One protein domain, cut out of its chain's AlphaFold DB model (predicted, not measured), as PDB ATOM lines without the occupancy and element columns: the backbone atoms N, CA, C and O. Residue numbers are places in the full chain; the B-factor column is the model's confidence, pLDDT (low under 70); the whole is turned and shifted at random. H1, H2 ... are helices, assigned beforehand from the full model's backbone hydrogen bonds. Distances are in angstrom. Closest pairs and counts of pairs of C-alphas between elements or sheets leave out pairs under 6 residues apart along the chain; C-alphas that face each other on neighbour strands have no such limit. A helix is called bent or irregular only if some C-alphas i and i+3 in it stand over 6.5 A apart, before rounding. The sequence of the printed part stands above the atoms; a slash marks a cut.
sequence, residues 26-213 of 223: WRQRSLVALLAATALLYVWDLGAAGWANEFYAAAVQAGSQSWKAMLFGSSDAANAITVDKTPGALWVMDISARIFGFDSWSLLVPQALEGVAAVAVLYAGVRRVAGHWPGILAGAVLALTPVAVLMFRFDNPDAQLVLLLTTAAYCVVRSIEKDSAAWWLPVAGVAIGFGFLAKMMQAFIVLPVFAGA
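AT A GLANCE: This is residues 26 to 213 of the 223 residues of a protein of Nocardia africana (UniProt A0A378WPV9). One long helix, H6, runs through the middle, with H1 and H7 packed beside it in a three-helix bundle and the helical hairpin of H9 and H10 next to it, H9 on H6. Near the beginning of H6 a smaller cluster of H3, H4 and H5 makes a head, H5 packing on residues 106 to 111 of H6. The printed part has 188 residues, with eleven named helices, H1 to H11 in order, and no named strand; the class is all helix. It is compact, with a radius of gyration of the C-alphas of 17.2 A, and spans 52 by 35 by 25 A.

IN THESE COORDINATES: H6, residues 104 to 130, is 38.9 A long, from C-alpha 104 at (136.121, 132.792, 129.254) to C-alpha 130 at (163.641, 108.987, 142.951). It is neither bent nor irregular, but only just: C-alphas 107 and 110 are 6.5 A apart. H1, residues 26 to 43, measures 25.3 A and begins at (160.339, 121.474, 154.074); H7, residues 132 to 144, measures 18.3 A. H9, residues 158 to 175, measures 25.4 A. H10, residues 184 to 204, measures 17.6 A and is irregular: it has a kink of 128 degrees near residue 198, and C-alphas 198 and 201 are 9.6 A apart. The others are H2, residues 46 to 49, H3, 54 to 65, H4, 67 to 72, H5, 91 to 100, H8, 146 to 151, and H11, 207 to 213.

HOW THE PARTS SIT: H6 is the hub, touching five helices. H1, H6 and H7 form an up and down bundle, each running against the one before it. H6 and H7, a hairpin, touch closest at the C-alphas of Tyr 123 and Gly 135, 4.4 A. H1 touches H6 at Tyr 42 and Ala 112, C-alphas 5.4 A apart. H9 touches H6, the same way at a shallow tilt of 25 degrees, closest at the C-alphas of Ala 118 and Leu 163, 4.4 A. H9 and H10 form a hairpin, with the C-alphas of Ala 168 and Ala 188 4.2 A apart. H11 only just touches H9, with 3 pairs of C-alphas within 8 A. H5 touches H6 at a steep tilt of 52 degrees, closest at the C-alphas of Ala 97 and Ser 106, 5.1 A. H3 touches H5 at the C-alphas of Ser 64 and Arg 98, 4.8 A, and forms a hairpin with H4. H2 touches H6; H8 is near it. Every O i to N i+4 pair is within hydrogen-bond range in H1, H4, H5, H7, H8, H9 and H11, against 7 of 8 in H3, 19 of 23 in H6 and 13 of 17 in H10; H2 is too short for one.

THE WHOLE: The C-alphas farthest apart, Trp 26 and Ala 80, are 54.1 A apart. The printed part has no cut; the link from H4 to H5, residues 73 to 90, is long. Mean pLDDT of the printed part is 94.3, and no printed residue is under 70.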
ATOM      1  N   TRP A  26     159.678 120.939 155.265       90.75
ATOM      2  CA  TRP A  26     160.339 121.474 154.074       90.75
ATOM      3  C   TRP A  26     159.761 120.864 152.800       90.75
ATOM      4  O   TRP A  26     159.442 121.597 151.873       90.75
ATOM      5  N   ARG A  27     159.518 119.545 152.807       93.06
ATOM      6  CA  ARG A  27     158.903 118.840 151.672       93.06
ATOM      7  C   ARG A  27     157.506 119.352 151.336       93.06
ATOM      8  O   ARG A  27     157.142 119.428 150.168       93.06
ATOM      9  N   GLN A  28     156.708 119.659 152.356       94.06
ATOM     10  CA  GLN A  28     155.372 120.213 152.156       94.06
ATOM     11  C   GLN A  28     155.445 121.646 151.620       94.06
ATOM     12  O   GLN A  28     154.736 121.977 150.677       94.06
ATOM     13  N   ARG A  29     156.321 122.484 152.186       97.12
ATOM     14  CA  ARG A  29     156.480 123.883 151.765       97.12
ATOM     15  C   ARG A  29     156.975 124.009 150.330       97.12
ATOM     16  O   ARG A  29     156.424 124.811 149.592       97.12
ATOM     17  N   SER A  30     157.970 123.220 149.930       96.69
ATOM     18  CA  SER A  30     158.480 123.237 148.554       96.69
ATOM     19  C   SER A  30     157.430 122.768 147.547       96.69
ATOM     20  O   SER A  30     157.304 123.373 146.489       96.69
ATOM     21  N   LEU A  31     156.629 121.750 147.887       97.19
ATOM     22  CA  LEU A  31     155.511 121.326 147.044       97.19
ATOM     23  C   LEU A  31     154.448 122.422 146.921       97.19
ATOM     24  O   LEU A  31     154.017 122.724 145.816       97.19
ATOM     25  N   VAL A  32     154.035 123.029 148.036       98.06
ATOM     26  CA  VAL A  32     153.055 124.127 148.019       98.06
ATOM     27  C   VAL A  32     153.583 125.306 147.207       98.06
ATOM     28  O   VAL A  32     152.841 125.856 146.404       98.06
ATOM     29  N   ALA A  33     154.859 125.659 147.365       98.12
ATOM     30  CA  ALA A  33     155.489 126.721 146.588       98.12
ATOM     31  C   ALA A  33     155.485 126.407 145.086       98.12
ATOM     32  O   ALA A  33     155.117 127.271 144.298       98.12
ATOM     33  N   LEU A  34     155.827 125.172 144.698       98.38
ATOM     34  CA  LEU A  34     155.756 124.721 143.309       98.38
ATOM     35  C   LEU A  34     154.330 124.858 142.759       98.38
ATOM     36  O   LEU A  34     154.138 125.515 141.747       98.38
ATOM     37  N   LEU A  35     153.329 124.293 143.440       98.56
ATOM     38  CA  LEU A  35     151.945 124.309 142.955       98.56
ATOM     39  C   LEU A  35     151.345 125.717 142.928       98.56
ATOM     40  O   LEU A  35     150.617 126.041 141.997       98.56
ATOM     41  N   ALA A  36     151.666 126.560 143.910       98.31
ATOM     42  CA  ALA A  36     151.230 127.952 143.931       98.31
ATOM     43  C   ALA A  36     151.875 128.763 142.798       98.31
ATOM     44  O   ALA A  36     151.185 129.541 142.143       98.31
ATOM     45  N   ALA A  37     153.169 128.559 142.530       97.94
ATOM     46  CA  ALA A  37     153.850 129.196 141.405       97.94
ATOM     47  C   ALA A  37     153.276 128.730 140.059       97.94
ATOM     48  O   ALA A  37     153.027 129.561 139.188       97.94
ATOM     49  N   THR A  38     153.001 127.430 139.903       97.62
ATOM     50  CA  THR A  38     152.330 126.886 138.714       97.62
ATOM     51  C   THR A  38     150.930 127.472 138.550       97.62
ATOM     52  O   THR A  38     150.584 127.915 137.462       97.62
ATOM     53  N   ALA A  39     150.131 127.523 139.619       97.06
ATOM     54  CA  ALA A  39     148.784 128.085 139.578       97.06
ATOM     55  C   ALA A  39     148.806 129.569 139.204       97.06
ATOM     56  O   ALA A  39     148.023 129.996 138.364       97.06
ATOM     57  N   LEU A  40     149.740 130.339 139.770       96.69
ATOM     58  CA  LEU A  40     149.945 131.727 139.379       96.69
ATOM     59  C   LEU A  40     150.277 131.816 137.886       96.69
ATOM     60  O   LEU A  40     149.595 132.525 137.162       96.69
ATOM     61  N   LEU A  41     151.260 131.053 137.406       95.06
ATOM     62  CA  LEU A  41     151.669 131.061 136.000       95.06
ATOM     63  C   LEU A  41     150.525 130.676 135.048       95.06
ATOM     64  O   LEU A  41     150.387 131.256 133.971       95.06
ATOM     65  N   TYR A  42     149.709 129.695 135.427       95.00
ATOM     66  CA  TYR A  42     148.649 129.175 134.571       95.00
ATOM     67  C   TYR A  42     147.374 129.996 134.640       95.00
ATOM     68  O   TYR A  42     146.701 130.055 133.633       95.00
ATOM     69  N   VAL A  43     147.051 130.658 135.753       94.56
ATOM     70  CA  VAL A  43     145.806 131.439 135.898       94.56
ATOM     71  C   VAL A  43     146.018 132.930 135.617       94.56
ATOM     72  O   VAL A  43     145.075 133.637 135.267       94.56
ATOM     73  N   TRP A  44     147.248 133.434 135.749       92.62
ATOM     74  CA  TRP A  44     147.539 134.858 135.574       92.62
ATOM     75  C   TRP A  44     147.102 135.357 134.200       92.62
ATOM     76  O   TRP A  44     147.549 134.826 133.191       92.62
ATOM     77  N   ASP A  45     146.269 136.394 134.153       89.38
ATOM     78  CA  ASP A  45     145.818 137.013 132.901       89.38
ATOM     79  C   ASP A  45     145.144 136.023 131.924       89.38
ATOM     80  O   ASP A  45     145.337 136.073 130.711       89.38
ATOM     81  N   LEU A  46     144.379 135.058 132.450       87.06
ATOM     82  CA  LEU A  46     143.681 134.052 131.636       87.06
ATOM     83  C   LEU A  46     142.704 134.680 130.639       87.06
ATOM     84  O   LEU A  46     142.612 134.257 129.491       87.06
ATOM     85  N   GLY A  47     142.015 135.736 131.077       81.88
ATOM     86  CA  GLY A  47     141.030 136.451 130.270       81.88
ATOM     87  C   GLY A  47     141.605 137.114 129.014       81.88
ATOM     88  O   GLY A  47     140.846 137.360 128.079       81.88
ATOM     89  N   ALA A  48     142.921 137.350 128.942       85.62
ATOM     90  CA  ALA A  48     143.563 137.901 127.748       85.62
ATOM     91  C   ALA A  48     143.484 136.962 126.528       85.62
ATOM     92  O   ALA A  48     143.609 137.423 125.397       85.62
ATOM     93  N   ALA A  49     143.239 135.663 126.740       81.19
ATOM     94  CA  ALA A  49     143.047 134.691 125.663       81.19
ATOM     95  C   ALA A  49     141.651 134.761 125.006       81.19
ATOM     96  O   ALA A  49     141.412 134.075 124.011       81.19
ATOM     97  N   GLY A  50     140.721 135.572 125.534       89.56
ATOM     98  CA  GLY A  50     139.345 135.631 125.040       89.56
ATOM     99  C   GLY A  50     138.663 134.266 125.151       89.56
ATOM    100  O   GLY A  50     138.662 133.665 126.221       89.56
ATOM    101  N   TRP A  51     138.107 133.767 124.047       88.56
ATOM    102  CA  TRP A  51     137.521 132.422 123.976       88.56
ATOM    103  C   TRP A  51     138.542 131.305 123.744       88.56
ATOM    104  O   TRP A  51     138.144 130.150 123.717       88.56
ATOM    105  N   ALA A  52     139.830 131.632 123.577       90.38
ATOM    106  CA  ALA A  52     140.877 130.711 123.145       90.38
ATOM    107  C   ALA A  52     140.520 130.002 121.821       90.38
ATOM    108  O   ALA A  52     140.830 130.534 120.754       90.38
ATOM    109  N   ASN A  53     139.868 128.839 121.857       92.50
ATOM    110  CA  ASN A  53     139.386 128.124 120.684       92.50
ATOM    111  C   ASN A  53     137.858 128.233 120.542       92.50
ATOM    112  O   ASN A  53     137.092 127.479 121.134       92.50
ATOM    113  N   GLU A  54     137.399 129.112 119.651       92.75
ATOM    114  CA  GLU A  54     135.966 129.350 119.417       92.75
ATOM    115  C   GLU A  54     135.166 128.078 119.072       92.75
ATOM    116  O   GLU A  54     133.983 127.982 119.401       92.75
ATOM    117  N   PHE A  55     135.806 127.078 118.451       92.25
ATOM    118  CA  PHE A  55     135.165 125.807 118.112       92.25
ATOM    119  C   PHE A  55     134.781 124.993 119.356       92.25
ATOM    120  O   PHE A  55     133.677 124.446 119.412       92.25
ATOM    121  N   TYR A  56     135.657 124.931 120.364       94.12
ATOM    122  CA  TYR A  56     135.348 124.255 121.627       94.12
ATOM    123  C   TYR A  56     134.482 125.122 122.527       94.12
ATOM    124  O   TYR A  56     133.547 124.599 123.133       94.12
ATOM    125  N   ALA A  57     134.688 126.439 122.525       95.44
ATOM    126  CA  ALA A  57     133.826 127.356 123.251       95.44
ATOM    127  C   ALA A  57     132.349 127.242 122.831       95.44
ATOM    128  O   ALA A  57     131.472 127.195 123.695       95.44
ATOM    129  N   ALA A  58     132.056 127.109 121.532       94.75
ATOM    130  CA  ALA A  58     130.692 126.882 121.045       94.75
ATOM    131  C   ALA A  58     130.084 125.571 121.578       94.75
ATOM    132  O   ALA A  58     128.919 125.537 121.985       94.75
ATOM    133  N   ALA A  59     130.879 124.498 121.632       95.12
ATOM    134  CA  ALA A  59     130.441 123.225 122.194       95.12
ATOM    135  C   ALA A  59     130.177 123.307 123.698       95.12
ATOM    136  O   ALA A  59     129.157 122.801 124.167       95.12
ATOM    137  N   VAL A  60     131.021 124.029 124.436       96.56
ATOM    138  CA  VAL A  60     130.814 124.257 125.869       96.56
ATOM    139  C   VAL A  60     129.572 125.101 126.134       96.56
ATOM    140  O   VAL A  60     128.794 124.816 127.048       96.56
ATOM    141  N   GLN A  61     129.314 126.104 125.294       96.19
ATOM    142  CA  GLN A  61     128.091 126.892 125.376       96.19
ATOM    143  C   GLN A  61     126.852 126.002 125.214       96.19
ATOM    144  O   GLN A  61     125.937 126.057 126.041       96.19
ATOM    145  N   ALA A  62     126.835 125.146 124.192       95.69
ATOM    146  CA  ALA A  62     125.746 124.207 123.951       95.69
ATOM    147  C   ALA A  62     125.596 123.175 125.084       95.69
ATOM    148  O   ALA A  62     124.480 122.941 125.561       95.69
ATOM    149  N   GLY A  63     126.705 122.606 125.565       95.62
ATOM    150  CA  GLY A  63     126.741 121.655 126.677       95.62
ATOM    151  C   GLY A  63     126.236 122.252 127.993       95.62
ATOM    152  O   GLY A  63     125.465 121.615 128.718       95.62
ATOM    153  N   SER A  64     126.554 123.522 128.262       95.94
ATOM    154  CA  SER A  64     126.030 124.240 129.429       95.94
ATOM    155  C   SER A  64     124.497 124.375 129.389       95.94
ATOM    156  O   SER A  64     123.821 124.295 130.414       95.94
ATOM    157  N   GLN A  65     123.894 124.475 128.205       95.62
ATOM    158  CA  GLN A  65     122.444 124.619 128.058       95.62
ATOM    159  C   GLN A  65     121.720 123.265 128.006       95.62
ATOM    160  O   GLN A  65     120.605 123.136 128.514       95.62
ATOM    161  N   SER A  66     122.357 122.230 127.456       95.94
ATOM    162  CA  SER A  66     121.740 120.929 127.191       95.94
ATOM    163  C   SER A  66     122.628 119.774 127.646       95.94
ATOM    164  O   SER A  66     123.694 119.526 127.090       95.94
ATOM    165  N   TRP A  67     122.130 118.972 128.594       95.25
ATOM    166  CA  TRP A  67     122.799 117.739 129.033       95.25
ATOM    167  C   TRP A  67     123.065 116.759 127.885       95.25
ATOM    168  O   TRP A  67     124.035 116.008 127.925       95.25
ATOM    169  N   LYS A  68     122.203 116.755 126.858       94.75
ATOM    170  CA  LYS A  68     122.393 115.914 125.673       94.75
ATOM    171  C   LYS A  68     123.567 116.417 124.835       94.75
ATOM    172  O   LYS A  68     124.412 115.610 124.466       94.75
ATOM    173  N   ALA A  69     123.639 117.728 124.597       94.06
ATOM    174  CA  ALA A  69     124.761 118.341 123.892       94.06
ATOM    175  C   ALA A  69     126.082 118.115 124.642       94.06
ATOM    176  O   ALA A  69     127.069 117.751 124.015       94.06
ATOM    177  N   MET A  70     126.076 118.208 125.977       94.75
ATOM    178  CA  MET A  70     127.229 117.878 126.823       94.75
ATOM    179  C   MET A  70     127.649 116.410 126.664       94.75
ATOM    180  O   MET A  70     128.816 116.112 126.421       94.75
ATOM    181  N   LEU A  71     126.702 115.466 126.755       94.00
ATOM    182  CA  LEU A  71     127.016 114.036 126.665       94.00
ATOM    183  C   LEU A  71     127.707 113.673 125.342       94.00
ATOM    184  O   LEU A  71     128.603 112.831 125.349       94.00
ATOM    185  N   PHE A  72     127.302 114.295 124.232       93.00
ATOM    186  CA  PHE A  72     127.824 114.002 122.894       93.00
ATOM    187  C   PHE A  72     128.882 114.991 122.387       93.00
ATOM    188  O   PHE A  72     129.484 114.727 121.350       93.00
ATOM    189  N   GLY A  73     129.135 116.095 123.094       92.19
ATOM    190  CA  GLY A  73     130.058 117.143 122.649       92.19
ATOM    191  C   GLY A  73     129.543 117.880 121.414       92.19
ATOM    192  O   GLY A  73     130.240 117.982 120.405       92.19
ATOM    193  N   SER A  74     128.290 118.328 121.452       91.19
ATOM    194  CA  SER A  74     127.681 119.059 120.341       91.19
ATOM    195  C   SER A  74     127.998 120.548 120.377       91.19
ATOM    196  O   SER A  74     127.993 121.142 121.446       91.19
ATOM    197  N   SER A  75     128.234 121.151 119.207       89.94
ATOM    198  CA  SER A  75     128.411 122.599 119.033       89.94
ATOM    199  C   SER A  75     127.092 123.377 118.988       89.94
ATOM    200  O   SER A  75     127.108 124.600 118.892       89.94
ATOM    201  N   ASP A  76     125.948 122.692 119.040       88.75
ATOM    202  CA  ASP A  76     124.625 123.302 119.113       88.75
ATOM    203  C   ASP A  76     123.748 122.599 120.159       88.75
ATOM    204  O   ASP A  76     123.810 121.389 120.366       88.75
ATOM    205  N   ALA A  77     122.886 123.356 120.838       80.38
ATOM    206  CA  ALA A  77     122.065 122.802 121.917       80.38
ATOM    207  C   ALA A  77     121.002 121.795 121.424       80.38
ATOM    208  O   ALA A  77     120.519 120.976 122.217       80.38
ATOM    209  N   ALA A  78     120.649 121.836 120.131       80.44
ATOM    210  CA  ALA A  78     119.735 120.888 119.496       80.44
ATOM    211  C   ALA A  78     120.408 119.539 119.172       80.44
ATOM    212  O   ALA A  78     119.711 118.572 118.848       80.44
ATOM    213  N   ASN A  79     121.727 119.439 119.366       85.81
ATOM    214  CA  ASN A  79     122.530 118.241 119.180       85.81
ATOM    215  C   ASN A  79     122.558 117.749 117.721       85.81
ATOM    216  O   ASN A  79     122.458 116.542 117.472       85.81
ATOM    217  N   ALA A  80     122.645 118.679 116.766       83.31
ATOM    218  CA  ALA A  80     122.697 118.383 115.335       83.31
ATOM    219  C   ALA A  80     124.135 118.208 114.812       83.31
ATOM    220  O   ALA A  80     124.361 117.403 113.909       83.31
ATOM    221  N   ILE A  81     125.101 118.934 115.379       87.38
ATOM    222  CA  ILE A  81     126.501 118.990 114.944       87.38
ATOM    223  C   ILE A  81     127.407 118.686 116.139       87.38
ATOM    224  O   ILE A  81     127.343 119.361 117.163       87.38
ATOM    225  N   THR A  82     128.260 117.667 116.033       89.06
ATOM    226  CA  THR A  82     129.259 117.331 117.061       89.06
ATOM    227  C   THR A  82     130.628 117.893 116.728       89.06
ATOM    228  O   THR A  82     130.954 118.108 115.559       89.06
ATOM    229  N   VAL A  83     131.455 118.082 117.757       88.81
ATOM    230  CA  VAL A  83     132.875 118.371 117.559       88.81
ATOM    231  C   VAL A  83     133.589 117.199 116.881       88.81
ATOM    232  O   VAL A  83     133.091 116.073 116.819       88.81
ATOM    233  N   ASP A  84     134.800 117.451 116.393       85.62
ATOM    234  CA  ASP A  84     135.649 116.473 115.705       85.62
ATOM    235  C   ASP A  84     136.281 115.422 116.642       85.62
ATOM    236  O   ASP A  84     137.112 114.618 116.216       85.62
ATOM    237  N   LYS A  85     135.930 115.446 117.933       82.69
ATOM    238  CA  LYS A  85     136.547 114.664 119.009       82.69
ATOM    239  C   LYS A  85     135.524 113.973 119.897       82.69
ATOM    240  O   LYS A  85     134.336 114.276 119.883       82.69
ATOM    241  N   THR A  86     136.009 113.014 120.680       89.19
ATOM    242  CA  THR A  86     135.248 112.450 121.792       89.19
ATOM    243  C   THR A  86     134.968 113.539 122.848       89.19
ATOM    244  O   THR A  86     135.772 114.459 123.012       89.19
ATOM    245  N   PRO A  87     133.823 113.483 123.553       91.88
ATOM    246  CA  PRO A  87     133.306 114.625 124.317       91.88
ATOM    247  C   PRO A  87     133.926 114.789 125.710       91.88
ATOM    248  O   PRO A  87     133.656 115.769 126.396       91.88
ATOM    249  N   GLY A  88     134.755 113.842 126.153       93.81
ATOM    250  CA  GLY A  88     135.238 113.774 127.532       93.81
ATOM    251  C   GLY A  88     136.043 114.995 127.968       93.81
ATOM    252  O   GLY A  88     135.995 115.332 129.146       93.81
ATOM    253  N   ALA A  89     136.727 115.657 127.028       93.44
ATOM    254  CA  ALA A  89     137.460 116.903 127.265       93.44
ATOM    255  C   ALA A  89     136.549 118.103 127.582       93.44
ATOM    256  O   ALA A  89     136.964 119.057 128.235       93.44
ATOM    257  N   LEU A  90     135.306 118.067 127.094       95.94
ATOM    258  CA  LEU A  90     134.353 119.165 127.230       95.94
ATOM    259  C   LEU A  90     133.626 119.110 128.569       95.94
ATOM    260  O   LEU A  90     133.364 120.148 129.158       95.94
ATOM    261  N   TRP A  91     133.369 117.914 129.105       96.94
ATOM    262  CA  TRP A  91     132.500 117.731 130.272       96.94
ATOM    263  C   TRP A  91     132.892 118.564 131.495       96.94
ATOM    264  O   TRP A  91     132.018 119.061 132.203       96.94
ATOM    265  N   VAL A  92     134.191 118.727 131.758       97.00
ATOM    266  CA  VAL A  92     134.666 119.532 132.892       97.00
ATOM    267  C   VAL A  92     134.357 121.017 132.664       97.00
ATOM    268  O   VAL A  92     133.875 121.694 133.575       97.00
ATOM    269  N   MET A  93     134.571 121.510 131.442       97.00
ATOM    270  CA  MET A  93     134.247 122.885 131.056       97.00
ATOM    271  C   MET A  93     132.734 123.115 131.005       97.00
ATOM    272  O   MET A  93     132.267 124.123 131.521       97.00
ATOM    273  N   ASP A  94     131.959 122.159 130.484       96.75
ATOM    274  CA  ASP A  94     130.493 122.208 130.424       96.75
ATOM    275  C   ASP A  94     129.891 122.381 131.816       96.75
ATOM    276  O   ASP A  94     129.039 123.245 132.025       96.75
ATOM    277  N   ILE A  95     130.360 121.582 132.784       97.56
ATOM    278  CA  ILE A  95     129.933 121.664 134.187       97.56
ATOM    279  C   ILE A  95     130.322 123.016 134.783       97.56
ATOM    280  O   ILE A  95     129.499 123.644 135.448       97.56
ATOM    281  N   SER A  96     131.550 123.477 134.537       97.56
ATOM    282  CA  SER A  96     132.037 124.772 135.020       97.56
ATOM    283  C   SER A  96     131.184 125.930 134.490       97.56
ATOM    284  O   SER A  96     130.629 126.696 135.280       97.56
ATOM    285  N   ALA A  97     130.966 125.995 133.175       97.38
ATOM    286  CA  ALA A  97     130.110 126.987 132.531       97.38
ATOM    287  C   ALA A  97     128.652 126.908 133.017       97.38
ATOM    288  O   ALA A  97     127.968 127.922 133.125       97.38
ATOM    289  N   ARG A  98     128.159 125.715 133.372       96.62
ATOM    290  CA  ARG A  98     126.825 125.541 133.970       96.62
ATOM    291  C   ARG A  98     126.701 126.122 135.370       96.62
ATOM    292  O   ARG A  98     125.647 126.649 135.712       96.62
ATOM    293  N   ILE A  99     127.734 125.949 136.190       97.56
ATOM    294  CA  ILE A  99     127.732 126.368 137.595       97.56
ATOM    295  C   ILE A  99     127.986 127.872 137.707       97.56
ATOM    296  O   ILE A  99     127.320 128.542 138.494       97.56
ATOM    297  N   PHE A 100     128.941 128.395 136.935       96.69
ATOM    298  CA  PHE A 100     129.416 129.777 137.056       96.69
ATOM    299  C   PHE A 100     128.844 130.727 135.996       96.69
ATOM    300  O   PHE A 100     128.939 131.940 136.162       96.69
ATOM    301  N   GLY A 101     128.190 130.195 134.962       96.44
ATOM    302  CA  GLY A 101     127.807 130.939 133.764       96.44
ATOM    303  C   GLY A 101     128.856 130.788 132.663       96.44
ATOM    304  O   GLY A 101     130.031 130.569 132.938       96.44
ATOM    305  N   PHE A 102     128.419 130.863 131.403       95.62
ATOM    306  CA  PHE A 102     129.310 130.733 130.251       95.62
ATOM    307  C   PHE A 102     130.092 132.031 130.024       95.62
ATOM    308  O   PHE A 102     129.550 133.028 129.544       95.62
ATOM    309  N   ASP A 103     131.376 131.986 130.353       94.38
ATOM    310  CA  ASP A 103     132.367 133.030 130.098       94.38
ATOM    311  C   ASP A 103     133.776 132.430 129.913       94.38
ATOM    312  O   ASP A 103     133.999 131.239 130.148       94.38
ATOM    313  N   SER A 104     134.748 133.249 129.505       93.88
ATOM    314  CA  SER A 104     136.121 132.792 129.254       93.88
ATOM    315  C   SER A 104     136.810 132.189 130.483       93.88
ATOM    316  O   SER A 104     137.564 131.227 130.359       93.88
ATOM    317  N   TRP A 105     136.543 132.691 131.686       94.81
ATOM    318  CA  TRP A 105     137.118 132.143 132.913       94.81
ATOM    319  C   TRP A 105     136.514 130.784 133.251       94.81
ATOM    320  O   TRP A 105     137.251 129.865 133.607       94.81
ATOM    321  N   SER A 106     135.201 130.629 133.083       94.88
ATOM    322  CA  SER A 106     134.504 129.360 133.300       94.88
ATOM    323  C   SER A 106     135.036 128.235 132.400       94.88
ATOM    324  O   SER A 106     135.049 127.080 132.828       94.88
ATOM    325  N   LEU A 107     135.543 128.568 131.205       94.88
ATOM    326  CA  LEU A 107     136.182 127.633 130.273       94.88
ATOM    327  C   LEU A 107     137.630 127.333 130.661       94.88
ATOM    328  O   LEU A 107     138.034 126.173 130.741       94.88
ATOM    329  N   LEU A 108     138.423 128.381 130.887       96.12
ATOM    330  CA  LEU A 108     139.879 128.261 130.947       96.12
ATOM    331  C   LEU A 108     140.401 127.896 132.342       96.12
ATOM    332  O   LEU A 108     141.427 127.224 132.458       96.12
ATOM    333  N   VAL A 109     139.717 128.305 133.419       96.69
ATOM    334  CA  VAL A 109     140.154 127.997 134.793       96.69
ATOM    335  C   VAL A 109     140.219 126.490 135.051       96.69
ATOM    336  O   VAL A 109     141.235 126.048 135.593       96.69
ATOM    337  N   PRO A 110     139.216 125.672 134.669       97.00
ATOM    338  CA  PRO A 110     139.319 124.227 134.828       97.00
ATOM    339  C   PRO A 110     140.556 123.629 134.145       97.00
ATOM    340  O   PRO A 110     141.264 122.852 134.779       97.00
ATOM    341  N   GLN A 111     140.883 124.062 132.923       96.69
ATOM    342  CA  GLN A 111     142.065 123.591 132.185       96.69
ATOM    343  C   GLN A 111     143.371 123.948 132.913       96.69
ATOM    344  O   GLN A 111     144.255 123.107 133.100       96.69
ATOM    345  N   ALA A 112     143.468 125.179 133.420       96.88
ATOM    346  CA  ALA A 112     144.619 125.613 134.206       96.88
ATOM    347  C   ALA A 112     144.777 124.771 135.485       96.88
ATOM    348  O   ALA A 112     145.890 124.372 135.843       96.88
ATOM    349  N   LEU A 113     143.669 124.459 136.167       97.94
ATOM    350  CA  LEU A 113     143.667 123.620 137.367       97.94
ATOM    351  C   LEU A 113     144.041 122.165 137.065       97.94
ATOM    352  O   LEU A 113     144.772 121.560 137.851       97.94
ATOM    353  N   GLU A 114     143.611 121.613 135.931       98.38
ATOM    354  CA  GLU A 114     144.042 120.292 135.468       98.38
ATOM    355  C   GLU A 114     145.555 120.251 135.223       98.38
ATOM    356  O   GLU A 114     146.223 119.309 135.654       98.38
ATOM    357  N   GLY A 115     146.126 121.311 134.642       97.69
ATOM    358  CA  GLY A 115     147.573 121.474 134.498       97.69
ATOM    359  C   GLY A 115     148.313 121.498 135.844       97.69
ATOM    360  O   GLY A 115     149.320 120.804 136.023       97.69
ATOM    361  N   VAL A 116     147.804 122.242 136.835       98.44
ATOM    362  CA  VAL A 116     148.366 122.259 138.204       98.44
ATOM    363  C   VAL A 116     148.274 120.873 138.851       98.44
ATOM    364  O   VAL A 116     149.230 120.409 139.482       98.44
ATOM    365  N   ALA A 117     147.146 120.182 138.676       98.50
ATOM    366  CA  ALA A 117     146.953 118.827 139.175       98.50
ATOM    367  C   ALA A 117     147.923 117.839 138.508       98.50
ATOM    368  O   ALA A 117     148.517 117.014 139.204       98.50
ATOM    369  N   ALA A 118     148.176 117.964 137.203       98.56
ATOM    370  CA  ALA A 118     149.145 117.134 136.494       98.56
ATOM    371  C   ALA A 118     150.566 117.309 137.060       98.56
ATOM    372  O   ALA A 118     151.268 116.323 137.286       98.56
ATOM    373  N   VAL A 119     150.970 118.544 137.390       98.56
ATOM    374  CA  VAL A 119     152.244 118.820 138.085       98.56
ATOM    375  C   VAL A 119     152.293 118.134 139.453       98.56
ATOM    376  O   VAL A 119     153.306 117.518 139.801       98.56
ATOM    377  N   ALA A 120     151.204 118.185 140.224       98.62
ATOM    378  CA  ALA A 120     151.123 117.530 141.529       98.62
ATOM    379  C   ALA A 120     151.237 115.999 141.424       98.62
ATOM    380  O   ALA A 120     151.955 115.370 142.210       98.62
ATOM    381  N   VAL A 121     150.556 115.401 140.444       98.56
ATOM    382  CA  VAL A 121     150.572 113.957 140.190       98.56
ATOM    383  C   VAL A 121     151.942 113.505 139.685       98.56
ATOM    384  O   VAL A 121     152.478 112.517 140.195       98.56
ATOM    385  N   LEU A 122     152.565 114.257 138.773       98.38
ATOM    386  CA  LEU A 122     153.922 113.983 138.299       98.38
ATOM    387  C   LEU A 122     154.928 114.012 139.456       98.38
ATOM    388  O   LEU A 122     155.691 113.061 139.635       98.38
ATOM    389  N   TYR A 123     154.876 115.051 140.298       98.44
ATOM    390  CA  TYR A 123     155.665 115.108 141.529       98.44
ATOM    391  C   TYR A 123     155.417 113.869 142.406       98.44
ATOM    392  O   TYR A 123     156.362 113.261 142.911       98.44
ATOM    393  N   ALA A 124     154.157 113.465 142.589       97.75
ATOM    394  CA  ALA A 124     153.785 112.329 143.428       97.75
ATOM    395  C   ALA A 124     154.267 110.973 142.884       97.75
ATOM    396  O   ALA A 124     154.565 110.087 143.693       97.75
ATOM    397  N   GLY A 125     154.345 110.805 141.564       97.06
ATOM    398  CA  GLY A 125     154.928 109.629 140.914       97.06
ATOM    399  C   GLY A 125     156.447 109.616 141.031       97.06
ATOM    400  O   GLY A 125     157.016 108.700 141.623       97.06
ATOM    401  N   VAL A 126     157.113 110.677 140.572       97.69
ATOM    402  CA  VAL A 126     158.584 110.750 140.559       97.69
ATOM    403  C   VAL A 126     159.164 110.698 141.970       97.69
ATOM    404  O   VAL A 126     160.167 110.020 142.197       97.69
ATOM    405  N   ARG A 127     158.510 111.324 142.962       96.25
ATOM    406  CA  ARG A 127     159.003 111.285 144.349       96.25
ATOM    407  C   ARG A 127     159.063 109.877 144.936       96.25
ATOM    408  O   ARG A 127     159.812 109.672 145.886       96.25
ATOM    409  N   ARG A 128     158.231 108.951 144.447       94.19
ATOM    410  CA  ARG A 128     158.186 107.566 144.940       94.19
ATOM    411  C   ARG A 128     159.364 106.753 144.436       94.19
ATOM    412  O   ARG A 128     159.877 105.931 145.176       94.19
ATOM    413  N   VAL A 129     159.809 107.042 143.216       94.06
ATOM    414  CA  VAL A 129     160.901 106.318 142.562       94.06
ATOM    415  C   VAL A 129     162.263 106.937 142.890       94.06
ATOM    416  O   VAL A 129     163.213 106.219 143.171       94.06
ATOM    417  N   ALA A 130     162.362 108.270 142.883       95.00
ATOM    418  CA  ALA A 130     163.641 108.987 142.951       95.00
ATOM    419  C   ALA A 130     163.759 109.961 144.142       95.00
ATOM    420  O   ALA A 130     164.790 110.603 144.333       95.00
ATOM    421  N   GLY A 131     162.721 110.087 144.973       95.06
ATOM    422  CA  GLY A 131     162.727 110.965 146.142       95.06
ATOM    423  C   GLY A 131     162.296 112.410 145.866       95.06
ATOM    424  O   GLY A 131     161.929 112.805 144.760       95.06
ATOM    425  N   HIS A 132     162.294 113.224 146.925       95.94
ATOM    426  CA  HIS A 132     161.622 114.527 146.935       95.94
ATOM    427  C   HIS A 132     162.142 115.525 145.888       95.94
ATOM    428  O   HIS A 132     161.341 116.103 145.158       95.94
ATOM    429  N   TRP A 133     163.458 115.738 145.820       96.31
ATOM    430  CA  TRP A 133     164.040 116.765 144.952       96.31
ATOM    431  C   TRP A 133     163.908 116.444 143.458       96.31
ATOM    432  O   TRP A 133     163.483 117.337 142.727       96.31
ATOM    433  N   PRO A 134     164.139 115.198 142.995       97.56
ATOM    434  CA  PRO A 134     163.792 114.813 141.626       97.56
ATOM    435  C   PRO A 134     162.308 115.007 141.306       97.56
ATOM    436  O   PRO A 134     161.975 115.448 140.212       97.56
ATOM    437  N   GLY A 135     161.414 114.759 142.271       97.56
ATOM    438  CA  GLY A 135     159.992 115.059 142.113       97.56
ATOM    439  C   GLY A 135     159.720 116.549 141.897       97.56
ATOM    440  O   GLY A 135     158.939 116.902 141.015       97.56
ATOM    441  N   ILE A 136     160.348 117.426 142.692       98.25
ATOM    442  CA  ILE A 136     160.215 118.886 142.533       98.25
ATOM    443  C   ILE A 136     160.745 119.319 141.168       98.25
ATOM    444  O   ILE A 136     160.078 120.089 140.486       98.25
ATOM    445  N   LEU A 137     161.904 118.799 140.753       98.31
ATOM    446  CA  LEU A 137     162.487 119.097 139.449       98.31
ATOM    447  C   LEU A 137     161.560 118.665 138.308       98.31
ATOM    448  O   LEU A 137     161.291 119.464 137.421       98.31
ATOM    449  N   ALA A 138     161.028 117.441 138.346       98.12
ATOM    450  CA  ALA A 138     160.105 116.950 137.325       98.12
ATOM    451  C   ALA A 138     158.841 117.818 137.228       98.12
ATOM    452  O   ALA A 138     158.436 118.209 136.135       98.12
ATOM    453  N   GLY A 139     158.251 118.170 138.375       98.00
ATOM    454  CA  GLY A 139     157.100 119.066 138.420       98.00
ATOM    455  C   GLY A 139     157.420 120.472 137.903       98.00
ATOM    456  O   GLY A 139     156.635 121.026 137.143       98.00
ATOM    457  N   ALA A 140     158.585 121.029 138.249       98.12
ATOM    458  CA  ALA A 140     159.036 122.332 137.758       98.12
ATOM    459  C   ALA A 140     159.293 122.325 136.244       98.12
ATOM    460  O   ALA A 140     158.912 123.272 135.562       98.12
ATOM    461  N   VAL A 141     159.887 121.256 135.706       98.25
ATOM    462  CA  VAL A 141     160.093 121.094 134.261       98.25
ATOM    463  C   VAL A 141     158.752 121.093 133.534       98.25
ATOM    464  O   VAL A 141     158.589 121.860 132.589       98.25
ATOM    465  N   LEU A 142     157.768 120.309 133.991       97.88
ATOM    466  CA  LEU A 142     156.428 120.328 133.395       97.88
ATOM    467  C   LEU A 142     155.783 121.718 133.512       97.88
ATOM    468  O   LEU A 142     155.289 122.245 132.519       97.88
ATOM    469  N   ALA A 143     155.851 122.330 134.700       96.88
ATOM    470  CA  ALA A 143     155.261 123.639 134.974       96.88
ATOM    471  C   ALA A 143     155.803 124.744 134.053       96.88
ATOM    472  O   ALA A 143     155.040 125.585 133.584       96.88
ATOM    473  N   LEU A 144     157.114 124.729 133.791       96.88
ATOM    474  CA  LEU A 144     157.831 125.770 133.051       96.88
ATOM    475  C   LEU A 144     158.020 125.453 131.565       96.88
ATOM    476  O   LEU A 144     158.579 126.272 130.838       96.88
ATOM    477  N   THR A 145     157.578 124.285 131.094       96.69
ATOM    478  CA  THR A 145     157.651 123.934 129.673       96.69
ATOM    479  C   THR A 145     156.752 124.889 128.877       96.69
ATOM    480  O   THR A 145     155.534 124.840 129.063       96.69
ATOM    481  N   PRO A 146     157.283 125.727 127.959       93.12
ATOM    482  CA  PRO A 146     156.491 126.784 127.322       93.12
ATOM    483  C   PRO A 146     155.257 126.269 126.579       93.12
ATOM    484  O   PRO A 146     154.181 126.850 126.685       93.12
ATOM    485  N   VAL A 147     155.382 125.137 125.878       91.69
ATOM    486  CA  VAL A 147     154.238 124.519 125.195       91.69
ATOM    487  C   VAL A 147     153.172 124.033 126.183       91.69
ATOM    488  O   VAL A 147     151.991 124.191 125.906       91.69
ATOM    489  N   ALA A 148     153.553 123.521 127.358       89.94
ATOM    490  CA  ALA A 148     152.597 123.099 128.383       89.94
ATOM    491  C   ALA A 148     151.873 124.303 129.002       89.94
ATOM    492  O   ALA A 148     150.654 124.278 129.133       89.94
ATOM    493  N   VAL A 149     152.611 125.382 129.299       89.75
ATOM    494  CA  VAL A 149     152.039 126.651 129.784       89.75
ATOM    495  C   VAL A 149     150.974 127.156 128.814       89.75
ATOM    496  O   VAL A 149     149.884 127.513 129.241       89.75
ATOM    497  N   LEU A 150     151.274 127.167 127.512       89.12
ATOM    498  CA  LEU A 150     150.318 127.597 126.495       89.12
ATOM    499  C   LEU A 150     149.114 126.654 126.421       89.12
ATOM    500  O   LEU A 150     147.982 127.116 126.461       89.12
ATOM    501  N   MET A 151     149.336 125.341 126.350       91.44
ATOM    502  CA  MET A 151     148.251 124.374 126.163       91.44
ATOM    503  C   MET A 151     147.291 124.291 127.352       91.44
ATOM    504  O   MET A 151     146.098 124.138 127.132       91.44
ATOM    505  N   PHE A 152     147.764 124.443 128.591       93.06
ATOM    506  CA  PHE A 152     146.897 124.401 129.782       93.06
ATOM    507  C   PHE A 152     146.149 125.713 130.045       93.06
ATOM    508  O   PHE A 152     145.341 125.794 130.966       93.06
ATOM    509  N   ARG A 153     146.414 126.740 129.234       93.31
ATOM    510  CA  ARG A 153     145.714 128.031 129.237       93.31
ATOM    511  C   ARG A 153     144.722 128.169 128.081       93.31
ATOM    512  O   ARG A 153     144.196 129.255 127.867       93.31
ATOM    513  N   PHE A 154     144.510 127.094 127.325       91.75
ATOM    514  CA  PHE A 154     143.551 126.997 126.228       91.75
ATOM    515  C   PHE A 154     142.506 125.931 126.568       91.75
ATOM    516  O   PHE A 154     142.783 124.994 127.309       91.75
ATOM    517  N   ASP A 155     141.327 126.037 125.967       92.81
ATOM    518  CA  ASP A 155     140.195 125.103 126.051       92.81
ATOM    519  C   ASP A 155     140.355 123.869 125.138       92.81
ATOM    520  O   ASP A 155     139.392 123.236 124.706       92.81
ATOM    521  N   ASN A 156     141.603 123.510 124.843       92.94
ATOM    522  CA  ASN A 156     141.942 122.311 124.089       92.94
ATOM    523  C   ASN A 156     141.932 121.073 125.010       92.94
ATOM    524  O   ASN A 156     142.194 121.185 126.204       92.94
ATOM    525  N   PRO A 157     141.764 119.852 124.469       93.38
ATOM    526  CA  PRO A 157     141.727 118.605 125.255       93.38
ATOM    527  C   PRO A 157     143.047 118.222 125.957       93.38
ATOM    528  O   PRO A 157     143.153 117.151 126.559       93.38
ATOM    529  N   ASP A 158     144.095 119.030 125.815       94.94
ATOM    530  CA  ASP A 158     145.464 118.706 126.205       94.94
ATOM    531  C   ASP A 158     145.677 118.711 127.724       94.94
ATOM    532  O   ASP A 158     146.395 117.838 128.216       94.94
ATOM    533  N   ALA A 159     145.048 119.622 128.479       95.75
ATOM    534  CA  ALA A 159     145.222 119.671 129.935       95.75
ATOM    535  C   ALA A 159     144.650 118.420 130.609       95.75
ATOM    536  O   ALA A 159     145.380 117.697 131.301       95.75
ATOM    537  N   GLN A 160     143.395 118.096 130.299       96.94
ATOM    538  CA  GLN A 160     142.738 116.893 130.793       96.94
ATOM    539  C   GLN A 160     143.484 115.623 130.374       96.94
ATOM    540  O   GLN A 160     143.683 114.721 131.193       96.94
ATOM    541  N   LEU A 161     143.953 115.544 129.121       96.81
ATOM    542  CA  LEU A 161     144.741 114.401 128.664       96.81
ATOM    543  C   LEU A 161     146.014 114.239 129.502       96.81
ATOM    544  O   LEU A 161     146.280 113.143 129.992       96.81
ATOM    545  N   VAL A 162     146.804 115.300 129.686       97.12
ATOM    546  CA  VAL A 162     148.058 115.205 130.447       97.12
ATOM    547  C   VAL A 162     147.791 114.830 131.906       97.12
ATOM    548  O   VAL A 162     148.503 113.982 132.454       97.12
ATOM    549  N   LEU A 163     146.746 115.377 132.528       98.19
ATOM    550  CA  LEU A 163     146.329 114.976 133.873       98.19
ATOM    551  C   LEU A 163     145.991 113.479 133.940       98.19
ATOM    552  O   LEU A 163     146.453 112.774 134.840       98.19
ATOM    553  N   LEU A 164     145.223 112.966 132.982       98.25
ATOM    554  CA  LEU A 164     144.814 111.563 132.957       98.25
ATOM    555  C   LEU A 164     145.992 110.624 132.688       98.25
ATOM    556  O   LEU A 164     146.127 109.607 133.367       98.25
ATOM    557  N   LEU A 165     146.896 110.979 131.771       98.06
ATOM    558  CA  LEU A 165     148.087 110.180 131.475       98.06
ATOM    559  C   LEU A 165     149.079 110.166 132.639       98.06
ATOM    560  O   LEU A 165     149.613 109.109 132.979       98.06
ATOM    561  N   THR A 166     149.301 111.308 133.292       97.69
ATOM    562  CA  THR A 166     150.143 111.369 134.498       97.69
ATOM    563  C   THR A 166     149.507 110.605 135.659       97.69
ATOM    564  O   THR A 166     150.216 109.913 136.388       97.69
ATOM    565  N   THR A 167     148.178 110.638 135.793       98.50
ATOM    566  CA  THR A 167     147.432 109.840 136.782       98.50
ATOM    567  C   THR A 167     147.535 108.346 136.502       98.50
ATOM    568  O   THR A 167     147.792 107.573 137.425       98.50
ATOM    569  N   ALA A 168     147.409 107.926 135.243       98.00
ATOM    570  CA  ALA A 168     147.601 106.538 134.845       98.00
ATOM    571  C   ALA A 168     149.034 106.072 135.140       98.00
ATOM    572  O   ALA A 168     149.216 105.045 135.793       98.00
ATOM    573  N   ALA A 169     150.043 106.866 134.766       97.19
ATOM    574  CA  ALA A 169     151.446 106.578 135.066       97.19
ATOM    575  C   ALA A 169     151.690 106.466 136.576       97.19
ATOM    576  O   ALA A 169     152.343 105.535 137.041       97.19
ATOM    577  N   TYR A 170     151.120 107.383 137.359       97.69
ATOM    578  CA  TYR A 170     151.174 107.335 138.813       97.69
ATOM    579  C   TYR A 170     150.561 106.043 139.370       97.69
ATOM    580  O   TYR A 170     151.162 105.408 140.234       97.69
ATOM    581  N   CYS A 171     149.400 105.627 138.867       97.31
ATOM    582  CA  CYS A 171     148.753 104.387 139.283       97.31
ATOM    583  C   CYS A 171     149.580 103.149 138.905       97.31
ATOM    584  O   CYS A 171     149.695 102.241 139.721       97.31
ATOM    585  N   VAL A 172     150.223 103.131 137.734       95.75
ATOM    586  CA  VAL A 172     151.152 102.055 137.341       95.75
ATOM    587  C   VAL A 172     152.367 102.013 138.269       95.75
ATOM    588  O   VAL A 172     152.735 100.948 138.753       95.75
ATOM    589  N   VAL A 173     152.954 103.166 138.608       95.19
ATOM    590  CA  VAL A 173     154.037 103.229 139.607       95.19
ATOM    591  C   VAL A 173     153.565 102.673 140.949       95.19
ATOM    592  O   VAL A 173     154.300 101.929 141.587       95.19
ATOM    593  N   ARG A 174     152.333 102.980 141.375       95.44
ATOM    594  CA  ARG A 174     151.769 102.387 142.593       95.44
ATOM    595  C   ARG A 174     151.586 100.885 142.457       95.44
ATOM    596  O   ARG A 174     151.868 100.190 143.422       95.44
ATOM    597  N   SER A 175     151.120 100.370 141.321       94.44
ATOM    598  CA  SER A 175     150.789  98.946 141.171       94.44
ATOM    599  C   SER A 175     152.005  98.026 141.273       94.44
ATOM    600  O   SER A 175     151.847  96.874 141.657       94.44
ATOM    601  N   ILE A 176     153.201  98.534 140.961       92.75
ATOM    602  CA  ILE A 176     154.460  97.777 141.030       92.75
ATOM    603  C   ILE A 176     155.181  97.892 142.385       92.75
ATOM    604  O   ILE A 176     156.212  97.254 142.587       92.75
ATOM    605  N   GLU A 177     154.674  98.708 143.318       92.00
ATOM    606  CA  GLU A 177     155.212  98.772 144.683       92.00
ATOM    607  C   GLU A 177     154.963  97.445 145.425       92.00
ATOM    608  O   GLU A 177     153.963  96.755 145.210       92.00
ATOM    609  N   LYS A 178     155.863  97.091 146.351       87.38
ATOM    610  CA  LYS A 178     155.667  95.931 147.229       87.38
ATOM    611  C   LYS A 178     154.394  96.119 148.066       87.38
ATOM    612  O   LYS A 178     154.150  97.212 148.572       87.38
ATOM    613  N   ASP A 179     153.605  95.053 148.202       86.31
ATOM    614  CA  ASP A 179     152.323  95.040 148.926       86.31
ATOM    615  C   ASP A 179     151.282  96.025 148.357       86.31
ATOM    616  O   ASP A 179     150.384  96.501 149.059       86.31
ATOM    617  N   SER A 180     151.396  96.348 147.064       90.00
ATOM    618  CA  SER A 180     150.447  97.230 146.399       90.00
ATOM    619  C   SER A 180     149.066  96.600 146.246       90.00
ATOM    620  O   SER A 180     148.899  95.404 146.013       90.00
ATOM    621  N   ALA A 181     148.043  97.442 146.350       91.00
ATOM    622  CA  ALA A 181     146.668  97.014 146.194       91.00
ATOM    623  C   ALA A 181     146.323  96.778 144.715       91.00
ATOM    624  O   ALA A 181     146.597  97.612 143.854       91.00
ATOM    625  N   ALA A 182     145.618  95.684 144.421       90.62
ATOM    626  CA  ALA A 182     145.278  95.298 143.048       90.62
ATOM    627  C   ALA A 182     144.427  96.335 142.279       90.62
ATOM    628  O   ALA A 182     144.347  96.273 141.055       90.62
ATOM    629  N   TRP A 183     143.803  97.299 142.966       94.06
ATOM    630  CA  TRP A 183     142.924  98.302 142.353       94.06
ATOM    631  C   TRP A 183     143.662  99.387 141.555       94.06
ATOM    632  O   TRP A 183     143.037 100.051 140.726       94.06
ATOM    633  N   TRP A 184     144.974  99.559 141.746       95.50
ATOM    634  CA  TRP A 184     145.736 100.590 141.033       95.50
ATOM    635  C   TRP A 184     145.747 100.379 139.514       95.50
ATOM    636  O   TRP A 184     145.627 101.347 138.766       95.50
ATOM    637  N   LEU A 185     145.813  99.128 139.048       93.81
ATOM    638  CA  LEU A 185     145.753  98.810 137.617       93.81
ATOM    639  C   LEU A 185     144.386  99.130 136.984       93.81
ATOM    640  O   LEU A 185     144.364  99.836 135.976       93.81
ATOM    641  N   PRO A 186     143.242  98.693 137.555       96.62
ATOM    642  CA  PRO A 186     141.928  99.139 137.102       96.62
ATOM    643  C   PRO A 186     141.789 100.661 137.046       96.62
ATOM    644  O   PRO A 186     141.283 101.184 136.058       96.62
ATOM    645  N   VAL A 187     142.283 101.390 138.055       97.25
ATOM    646  CA  VAL A 187     142.218 102.861 138.057       97.25
ATOM    647  C   VAL A 187     143.101 103.474 136.967       97.25
ATOM    648  O   VAL A 187     142.675 104.431 136.321       97.25
ATOM    649  N   ALA A 188     144.274 102.899 136.682       96.88
ATOM    650  CA  ALA A 188     145.077 103.297 135.526       96.88
ATOM    651  C   ALA A 188     144.311 103.088 134.206       96.88
ATOM    652  O   ALA A 188     144.294 103.975 133.356       96.88
ATOM    653  N   GLY A 189     143.624 101.948 134.061       96.75
ATOM    654  CA  GLY A 189     142.773 101.652 132.906       96.75
ATOM    655  C   GLY A 189     141.614 102.638 132.750       96.75
ATOM    656  O   GLY A 189     141.369 103.121 131.647       96.75
ATOM    657  N   VAL A 190     140.949 103.006 133.851       97.75
ATOM    658  CA  VAL A 190     139.899 104.039 133.857       97.75
ATOM    659  C   VAL A 190     140.467 105.387 133.418       97.75
ATOM    660  O   VAL A 190     139.893 106.019 132.535       97.75
ATOM    661  N   ALA A 191     141.613 105.809 133.957       97.88
ATOM    662  CA  ALA A 191     142.252 107.063 133.563       97.88
ATOM    663  C   ALA A 191     142.601 107.087 132.063       97.88
ATOM    664  O   ALA A 191     142.342 108.081 131.389       97.88
ATOM    665  N   ILE A 192     143.101 105.976 131.510       97.69
ATOM    666  CA  ILE A 192     143.357 105.842 130.068       97.69
ATOM    667  C   ILE A 192     142.062 105.854 129.250       97.69
ATOM    668  O   ILE A 192     142.017 106.495 128.202       97.69
ATOM    669  N   GLY A 193     141.000 105.201 129.725       96.81
ATOM    670  CA  GLY A 193     139.682 105.228 129.090       96.81
ATOM    671  C   GLY A 193     139.110 106.644 129.008       96.81
ATOM    672  O   GLY A 193     138.692 107.083 127.940       96.81
ATOM    673  N   PHE A 194     139.181 107.411 130.098       97.12
ATOM    674  CA  PHE A 194     138.839 108.836 130.074       97.12
ATOM    675  C   PHE A 194     139.795 109.642 129.185       97.12
ATOM    676  O   PHE A 194     139.359 110.571 128.514       97.12
ATOM    677  N   GLY A 195     141.076 109.268 129.110       96.62
ATOM    678  CA  GLY A 195     142.038 109.892 128.201       96.62
ATOM    679  C   GLY A 195     141.646 109.690 126.737       96.62
ATOM    680  O   GLY A 195     141.730 110.618 125.937       96.62
ATOM    681  N   PHE A 196     141.141 108.504 126.391       96.19
ATOM    682  CA  PHE A 196     140.563 108.230 125.078       96.19
ATOM    683  C   PHE A 196     139.300 109.067 124.839       96.19
ATOM    684  O   PHE A 196     139.103 109.602 123.746       96.19
ATOM    685  N   LEU A 197     138.449 109.240 125.855       95.81
ATOM    686  CA  LEU A 197     137.294 110.136 125.750       95.81
ATOM    687  C   LEU A 197     137.694 111.611 125.611       95.81
ATOM    688  O   LEU A 197     136.901 112.376 125.080       95.81
ATOM    689  N   ALA A 198     138.892 112.009 126.043       93.38
ATOM    690  CA  ALA A 198     139.405 113.365 125.866       93.38
ATOM    691  C   ALA A 198     140.109 113.571 124.511       93.38
ATOM    692  O   ALA A 198     139.912 114.595 123.859       93.38
ATOM    693  N   LYS A 199     140.956 112.623 124.077       92.94
ATOM    694  CA  LYS A 199     141.804 112.786 122.879       92.94
ATOM    695  C   LYS A 199     142.100 111.483 122.120       92.94
ATOM    696  O   LYS A 199     143.186 111.302 121.570       92.94
ATOM    697  N   MET A 200     141.124 110.582 122.047       93.38
ATOM    698  CA  MET A 200     141.153 109.361 121.229       93.38
ATOM    699  C   MET A 200     142.442 108.522 121.413       93.38
ATOM    700  O   MET A 200     142.919 108.316 122.530       93.38
ATOM    701  N   MET A 201     143.033 108.050 120.306       92.31
ATOM    702  CA  MET A 201     144.253 107.235 120.264       92.31
ATOM    703  C   MET A 201     145.480 107.897 120.883       92.31
ATOM    704  O   MET A 201     146.406 107.182 121.264       92.31
ATOM    705  N   GLN A 202     145.496 109.223 121.045       92.94
ATOM    706  CA  GLN A 202     146.622 109.900 121.687       92.94
ATOM    707  C   GLN A 202     146.852 109.374 123.109       92.94
ATOM    708  O   GLN A 202     147.993 109.264 123.555       92.94
ATOM    709  N   ALA A 203     145.783 108.973 123.804       93.38
ATOM    710  CA  ALA A 203     145.889 108.416 125.144       93.38
ATOM    711  C   ALA A 203     146.603 107.055 125.197       93.38
ATOM    712  O   ALA A 203     147.071 106.648 126.257       93.38
ATOM    713  N   PHE A 204     146.705 106.340 124.075       94.31
ATOM    714  CA  PHE A 204     147.256 104.985 124.036       94.31
ATOM    715  C   PHE A 204     148.768 104.947 123.801       94.31
ATOM    716  O   PHE A 204     149.382 103.900 123.994       94.31
ATOM    717  N   ILE A 205     149.396 106.082 123.471       94.00
ATOM    718  CA  ILE A 205     150.849 106.175 123.233       94.00
ATOM    719  C   ILE A 205     151.666 105.707 124.449       94.00
ATOM    720  O   ILE A 205     152.759 105.170 124.293       94.00
ATOM    721  N   VAL A 206     151.132 105.862 125.663       93.31
ATOM    722  CA  VAL A 206     151.809 105.446 126.902       93.31
ATOM    723  C   VAL A 206     151.675 103.950 127.207       93.31
ATOM    724  O   VAL A 206     152.435 103.428 128.022       93.31
ATOM    725  N   LEU A 207     150.740 103.238 126.566       92.31
ATOM    726  CA  LEU A 207     150.438 101.839 126.891       92.31
ATOM    727  C   LEU A 207     151.635 100.892 126.724       92.31
ATOM    728  O   LEU A 207     151.838 100.082 127.627       92.31
ATOM    729  N   PRO A 208     152.466 100.984 125.662       92.88
ATOM    730  CA  PRO A 208     153.650 100.133 125.544       92.88
ATOM    731  C   PRO A 208     154.633 100.330 126.704       92.88
ATOM    732  O   PRO A 208     155.211  99.364 127.198       92.88
ATOM    733  N   VAL A 209     154.781 101.570 127.182       92.38
ATOM    734  CA  VAL A 209     155.650 101.895 128.322       92.38
ATOM    735  C   VAL A 209     155.084 101.304 129.613       92.38
ATOM    736  O   VAL A 209     155.821 100.700 130.386       92.38
ATOM    737  N   PHE A 210     153.774 101.426 129.838       92.94
ATOM    738  CA  PHE A 210     153.122 100.865 131.026       92.94
ATOM    739  C   PHE A 210     153.160  99.338 131.043       92.94
ATOM    740  O   PHE A 210     153.428  98.748 132.088       92.94
ATOM    741  N   ALA A 211     152.947  98.704 129.890       89.81
ATOM    742  CA  ALA A 211     153.049  97.259 129.742       89.81
ATOM    743  C   ALA A 211     154.477  96.763 130.010       89.81
ATOM    744  O   ALA A 211     154.650  95.778 130.718       89.81
ATOM    745  N   GLY A 212     155.495  97.465 129.500       88.25
ATOM    746  CA  GLY A 212     156.898  97.121 129.748       88.25
ATOM    747  C   GLY A 212     157.355  97.344 131.195       88.25
ATOM    748  O   GLY A 212     158.255  96.653 131.660       88.25
ATOM    749  N   ALA A 213     156.742  98.288 131.917       85.38
ATOM    750  CA  ALA A 213     157.051  98.549 133.323       85.38
ATOM    751  C   ALA A 213     156.432  97.519 134.282       85.38
ATOM    752  O   ALA A 213     156.921  97.353 135.400       85.38
TER     753      ALA A 213